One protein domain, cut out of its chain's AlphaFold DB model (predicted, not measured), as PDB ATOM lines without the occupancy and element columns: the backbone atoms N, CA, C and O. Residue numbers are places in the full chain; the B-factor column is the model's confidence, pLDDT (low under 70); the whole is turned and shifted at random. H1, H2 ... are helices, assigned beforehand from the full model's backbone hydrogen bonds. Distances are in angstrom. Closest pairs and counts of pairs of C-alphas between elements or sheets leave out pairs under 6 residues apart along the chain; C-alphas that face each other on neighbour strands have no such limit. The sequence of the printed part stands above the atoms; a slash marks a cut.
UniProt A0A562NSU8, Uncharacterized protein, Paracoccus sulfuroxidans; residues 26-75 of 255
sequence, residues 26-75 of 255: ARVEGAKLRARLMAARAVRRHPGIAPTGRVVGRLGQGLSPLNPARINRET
ATOM      1  N   ALA A  26     138.988 133.753  11.963       80.75
ATOM      2  CA  ALA A  26     139.532 133.747  13.320       80.75
ATOM      3  C   ALA A  26     140.172 132.391  13.660       80.75
ATOM      4  O   ALA A  26     141.257 132.326  14.248       80.75
ATOM      5  N   ARG A  27     139.557 131.288  13.210       80.88
ATOM      6  CA  ARG A  27     140.116 129.936  13.377       80.88
ATOM      7  C   ARG A  27     141.411 129.749  12.594       80.88
ATOM      8  O   ARG A  27     142.328 129.097  13.097       80.88
ATOM      9  N   VAL A  28     141.494 130.317  11.391       85.44
ATOM     10  CA  VAL A  28     142.700 130.265  10.551       85.44
ATOM     11  C   VAL A  28     143.848 131.035  11.205       85.44
ATOM     12  O   VAL A  28     144.949 130.500  11.325       85.44
ATOM     13  N   GLU A  29     143.600 132.252  11.684       83.31
ATOM     14  CA  GLU A  29     144.617 133.060  12.366       83.31
ATOM     15  C   GLU A  29     145.086 132.408  13.674       83.31
ATOM     16  O   GLU A  29     146.290 132.314  13.921       83.31
ATOM     17  N   GLY A  30     144.164 131.853  14.467       83.25
ATOM     18  CA  GLY A  30     144.517 131.079  15.659       83.25
ATOM     19  C   GLY A  30     145.369 129.847  15.333       83.25
ATOM     20  O   GLY A  30     146.329 129.544  16.043       83.25
ATOM     21  N   ALA A  31     145.079 129.145  14.232       85.06
ATOM     22  CA  ALA A  31     145.900 128.025  13.772       85.06
ATOM     23  C   ALA A  31     147.309 128.467  13.344       85.06
ATOM     24  O   ALA A  31     148.285 127.807  13.707       85.06
ATOM     25  N   LYS A  32     147.435 129.600  12.637       87.19
ATOM     26  CA  LYS A  32     148.736 130.181  12.264       87.19
ATOM     27  C   LYS A  32     149.558 130.569  13.490       87.19
ATOM     28  O   LYS A  32     150.740 130.238  13.544       87.19
ATOM     29  N   LEU A  33     148.946 131.226  14.477       86.31
ATOM     30  CA  LEU A  33     149.620 131.601  15.723       86.31
ATOM     31  C   LEU A  33     150.153 130.363  16.453       86.31
ATOM     32  O   LEU A  33     151.328 130.319  16.804       86.31
ATOM     33  N   ARG A  34     149.332 129.316  16.599       87.81
ATOM     34  CA  ARG A  34     149.781 128.045  17.192       87.81
ATOM     35  C   ARG A  34     150.944 127.426  16.423       87.81
ATOM     36  O   ARG A  34     151.897 126.980  17.047       87.81
ATOM     37  N   ALA A  35     150.887 127.408  15.092       87.94
ATOM     38  CA  ALA A  35     151.968 126.870  14.271       87.94
ATOM     39  C   ALA A  35     153.280 127.649  14.467       87.94
ATOM     40  O   ALA A  35     154.337 127.039  14.604       87.94
ATOM     41  N   ARG A  36     153.209 128.985  14.550       88.38
ATOM     42  CA  ARG A  36     154.366 129.847  14.840       88.38
ATOM     43  C   ARG A  36     154.933 129.600  16.235       88.38
ATOM     44  O   ARG A  36     156.139 129.443  16.368       88.38
ATOM     45  N   LEU A  37     154.078 129.481  17.252       89.12
ATOM     46  CA  LEU A  37     154.504 129.155  18.617       89.12
ATOM     47  C   LEU A  37     155.170 127.775  18.689       89.12
ATOM     48  O   LEU A  37     156.210 127.621  19.319       89.12
ATOM     49  N   MET A  38     154.618 126.773  18.002       90.06
ATOM     50  CA  MET A  38     155.242 125.450  17.900       90.06
ATOM     51  C   MET A  38     156.607 125.505  17.206       90.06
ATOM     52  O   MET A  38     157.538 124.835  17.647       90.06
ATOM     53  N   ALA A  39     156.745 126.323  16.159       88.12
ATOM     54  CA  ALA A  39     158.021 126.526  15.486       88.12
ATOM     55  C   ALA A  39     159.047 127.216  16.401       88.12
ATOM     56  O   ALA A  39     160.170 126.732  16.515       88.12
ATOM     57  N   ALA A  40     158.653 128.271  17.120       87.62
ATOM     58  CA  ALA A  40     159.514 128.961  18.082       87.62
ATOM     59  C   ALA A  40     160.037 128.012  19.174       87.62
ATOM     60  O   ALA A  40     161.232 127.992  19.476       87.62
ATOM     61  N   ARG A  41     159.168 127.141  19.705       90.69
ATOM     62  CA  ARG A  41     159.568 126.104  20.668       90.69
ATOM     63  C   ARG A  41     160.567 125.109  20.075       90.69
ATOM     64  O   ARG A  41     161.511 124.712  20.754       90.69
ATOM     65  N   ALA A  42     160.374 124.703  18.819       89.50
ATOM     66  CA  ALA A  42     161.284 123.786  18.139       89.50
ATOM     67  C   ALA A  42     162.673 124.408  17.924       89.50
ATOM     68  O   ALA A  42     163.671 123.752  18.210       89.50
ATOM     69  N   VAL A  43     162.746 125.677  17.505       88.56
ATOM     70  CA  VAL A  43     164.016 126.420  17.364       88.56
ATOM     71  C   VAL A  43     164.740 126.523  18.701       88.56
ATOM     72  O   VAL A  43     165.938 126.273  18.770       88.56
ATOM     73  N   ARG A  44     164.017 126.821  19.786       86.19
ATOM     74  CA  ARG A  44     164.601 126.895  21.134       86.19
ATOM     75  C   ARG A  44     165.230 125.572  21.573       86.19
ATOM     76  O   ARG A  44     166.311 125.578  22.150       86.19
ATOM     77  N   ARG A  45     164.568 124.436  21.319       86.19
ATOM     78  CA  ARG A  45     165.116 123.107  21.655       86.19
ATOM     79  C   ARG A  45     166.246 122.666  20.722       86.19
ATOM     80  O   ARG A  45     167.043 121.815  21.106       86.19
ATOM     81  N   HIS A  46     166.309 123.230  19.519       86.81
ATOM     82  CA  HIS A  46     167.282 122.882  18.488       86.81
ATOM     83  C   HIS A  46     167.929 124.152  17.911       86.81
ATOM     84  O   HIS A  46     167.601 124.556  16.788       86.81
ATOM     85  N   PRO A  47     168.838 124.796  18.670       82.69
ATOM     86  CA  PRO A  47     169.522 125.996  18.205       82.69
ATOM     87  C   PRO A  47     170.309 125.707  16.918       82.69
ATOM     88  O   PRO A  47     170.889 124.634  16.756       82.69
ATOM     89  N   GLY A  48     170.309 126.665  15.988       82.69
ATOM     90  CA  GLY A  48     170.942 126.532  14.667       82.69
ATOM     91  C   GLY A  48     170.002 126.091  13.537       82.69
ATOM     92  O   GLY A  48     170.415 126.061  12.380       82.69
ATOM     93  N   ILE A  49     168.735 125.790  13.834       86.00
ATOM     94  CA  ILE A  49     167.711 125.537  12.810       86.00
ATOM     95  C   ILE A  49     167.031 126.850  12.414       86.00
ATOM     96  O   ILE A  49     166.715 127.683  13.261       86.00
ATOM     97  N   ALA A  50     166.767 127.017  11.115       83.94
ATOM     98  CA  ALA A  50     166.012 128.158  10.614       83.94
ATOM     99  C   ALA A  50     164.603 128.217  11.246       83.94
ATOM    100  O   ALA A  50     163.927 127.187  11.345       83.94
ATOM    101  N   PRO A  51     164.102 129.413  11.608       74.50
ATOM    102  CA  PRO A  51     162.813 129.569  12.285       74.50
ATOM    103  C   PRO A  51     161.598 129.284  11.395       74.50
ATOM    104  O   PRO A  51     160.456 129.311  11.854       74.50
ATOM    105  N   THR A  52     161.825 128.989  10.114       81.69
ATOM    106  CA  THR A  52     160.788 128.717   9.124       81.69
ATOM    107  C   THR A  52     161.100 127.453   8.320       81.69
ATOM    108  O   THR A  52     162.241 127.002   8.218       81.69
ATOM    109  N   GLY A  53     160.057 126.855   7.737       84.62
ATOM    110  CA  GLY A  53     160.182 125.734   6.806       84.62
ATOM    111  C   GLY A  53     159.667 124.390   7.327       84.62
ATOM    112  O   GLY A  53     159.060 124.269   8.390       84.62
ATOM    113  N   ARG A  54     159.875 123.342   6.522       86.06
ATOM    114  CA  ARG A  54     159.306 122.005   6.780       86.06
ATOM    115  C   ARG A  54     159.952 121.300   7.974       86.06
ATOM    116  O   ARG A  54     159.260 120.582   8.688       86.06
ATOM    117  N   VAL A  55     161.257 121.491   8.183       87.38
ATOM    118  CA  VAL A  55     162.024 120.817   9.247       87.38
ATOM    119  C   VAL A  55     161.556 121.274  10.627       87.38
ATOM    120  O   VAL A  55     161.175 120.435  11.439       87.38
ATOM    121  N   VAL A  56     161.478 122.589  10.859       88.50
ATOM    122  CA  VAL A  56     160.982 123.149  12.126       88.50
ATOM    123  C   VAL A  56     159.527 122.743  12.394       88.50
ATOM    124  O   VAL A  56     159.177 122.410  13.522       88.50
ATOM    125  N   GLY A  57     158.698 122.653  11.346       85.62
ATOM    126  CA  GLY A  57     157.322 122.164  11.457       85.62
ATOM    127  C   GLY A  57     157.232 120.710  11.931       85.62
ATOM    128  O   GLY A  57     156.419 120.406  12.799       85.62
ATOM    129  N   ARG A  58     158.087 119.814  11.413       87.56
ATOM    130  CA  ARG A  58     158.151 118.411  11.867       87.56
ATOM    131  C   ARG A  58     158.659 118.297  13.301       87.56
ATOM    132  O   ARG A  58     158.075 117.563  14.087       87.56
ATOM    133  N   LEU A  59     159.707 119.042  13.653       88.12
ATOM    134  CA  LEU A  59     160.238 119.053  15.019       88.12
ATOM    135  C   LEU A  59     159.204 119.586  16.019       88.12
ATOM    136  O   LEU A  59     159.046 119.022  17.097       88.12
ATOM    137  N   GLY A  60     158.429 120.602  15.629       84.44
ATOM    138  CA  GLY A  60     157.329 121.137  16.431       84.44
ATOM    139  C   GLY A  60     156.198 120.134  16.691       84.44
ATOM    140  O   GLY A  60     155.568 120.204  17.744       84.44
ATOM    141  N   GLN A  61     155.954 119.176  15.786       83.25
ATOM    142  CA  GLN A  61     154.952 118.116  15.991       83.25
ATOM    143  C   GLN A  61     155.344 117.124  17.093       83.25
ATOM    144  O   GLN A  61     154.464 116.536  17.713       83.25
ATOM    145  N   GLY A  62     156.644 116.957  17.353       84.56
ATOM    146  CA  GLY A  62     157.147 116.110  18.438       84.56
ATOM    147  C   GLY A  62     157.036 116.741  19.830       84.56
ATOM    148  O   GLY A  62     157.413 116.112  20.817       84.56
ATOM    149  N   LEU A  63     156.556 117.985  19.931       86.19
ATOM    150  CA  LEU A  63     156.427 118.714  21.191       86.19
ATOM    151  C   LEU A  63     155.028 118.564  21.789       86.19
ATOM    152  O   LEU A  63     154.038 118.433  21.069       86.19
ATOM    153  N   SER A  64     154.931 118.673  23.119       86.56
ATOM    154  CA  SER A  64     153.644 118.633  23.825       86.56
ATOM    155  C   SER A  64     152.671 119.662  23.239       86.56
ATOM    156  O   SER A  64     153.064 120.822  23.084       86.56
ATOM    157  N   PRO A  65     151.423 119.290  22.909       84.38
ATOM    158  CA  PRO A  65     150.497 120.177  22.219       84.38
ATOM    159  C   PRO A  65     150.120 121.388  23.073       84.38
ATOM    160  O   PRO A  65     149.996 121.301  24.294       84.38
ATOM    161  N   LEU A  66     149.904 122.524  22.412       84.56
ATOM    162  CA  LEU A  66     149.411 123.731  23.064       84.56
ATOM    163  C   LEU A  66     147.879 123.739  23.062       84.56
ATOM    164  O   LEU A  66     147.261 123.504  22.019       84.56
ATOM    165  N   ASN A  67     147.262 124.045  24.205       83.44
ATOM    166  CA  ASN A  67     145.807 124.131  24.296       83.44
ATOM    167  C   ASN A  67     145.297 125.364  23.517       83.44
ATOM    168  O   ASN A  67     145.619 126.492  23.900       83.44
ATOM    169  N   PRO A  68     144.478 125.187  22.463       78.06
ATOM    170  CA  PRO A  68     143.997 126.293  21.642       78.06
ATOM    171  C   PRO A  68     143.130 127.294  22.412       78.06
ATOM    172  O   PRO A  68     143.144 128.464  22.059       78.06
ATOM    173  N   ALA A  69     142.429 126.872  23.470       77.81
ATOM    174  CA  ALA A  69     141.617 127.767  24.297       77.81
ATOM    175  C   ALA A  69     142.462 128.714  25.168       77.81
ATOM    176  O   ALA A  69     141.954 129.715  25.657       77.81
ATOM    177  N   ARG A  70     143.747 128.396  25.374       73.56
ATOM    178  CA  ARG A  70     144.683 129.193  26.184       73.56
ATOM    179  C   ARG A  70     145.619 130.064  25.349       73.56
ATOM    180  O   ARG A  70     146.421 130.799  25.911       73.56
ATOM    181  N   ILE A  71     145.544 129.966  24.023       76.44
ATOM    182  CA  ILE A  71     146.332 130.780  23.098       76.44
ATOM    183  C   ILE A  71     145.395 131.805  22.483       76.44
ATOM    184  O   ILE A  71     144.640 131.487  21.564       76.44
ATOM    185  N   ASN A  72     145.467 133.033  22.988       70.88
ATOM    186  CA  ASN A  72     144.774 134.173  22.413       70.88
ATOM    187  C   ASN A  72     145.795 135.102  21.739       70.88
ATOM    188  O   ASN A  72     146.863 135.373  22.284       70.88
ATOM    189  N   ARG A  73     145.458 135.597  20.545       65.94
ATOM    190  CA  ARG A  73     146.230 136.625  19.832       65.94
ATOM    191  C   ARG A  73     146.291 137.935  20.615       65.94
ATOM    192  O   ARG A  73     147.239 138.691  20.461       65.94
ATOM    193  N   GLU A  74     145.292 138.182  21.450       68.06
ATOM    194  CA  GLU A  74     145.210 139.370  22.294       68.06
ATOM    195  C   GLU A  74     146.128 139.292  23.515       68.06
ATOM    196  O   GLU A  74     146.242 140.280  24.223       68.06
ATOM    197  N   THR A  75     146.784 138.152  23.780       74.88
ATOM    198  CA  THR A  75     147.763 138.021  24.866       74.88
ATOM    199  C   THR A  75     149.127 138.525  24.383       74.88
ATOM    200  O   THR A  75     149.875 137.754  23.774       74.88
TER     201      THR A  75
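This is residues 26 to 75 of the 255 residues of an uncharacterized protein of Paracoccus sulfuroxidans (UniProt A0A562NSU8). One long helix, H1, makes the long axis, and a short helix, H2, packs crosswise on its residues 35 to 43. After H2 a stretch with no named element, residues 62 to 75, runs back toward the end of H1 where the printed part begins. The printed part has 50 residues, with two named helices in the order H1, H2 and no named strand; the class is all helix. It is compact, with a radius of gyration of the C-alphas of 11.0 A, and elongated, spanning 31 by 18 by 17 A.

H1, residues 26 to 45, measures 28.9 A from C-alpha 26 at (139.532, 133.747, 13.320) to C-alpha 45. H2, residues 54 to 61, ends with C-alpha 61 at (154.952, 118.116, 15.991) and measures 10.9 A.

H1 touches H2 with residues 35 to 43 alone; the closest C-alphas, of Met 38 and Gly 60, are 5.0 A apart. Their lines are about perpendicular, at 86 degrees. In H1 and H2 every O i to N i+4 pair is within hydrogen-bond range.

The C-alphas farthest apart, of Ala 26 and Gly 48, are 32.3 A apart. The printed part has no cut, and the link from H1 to H2 is short. Residues 73 to 74 have pLDDT under 70.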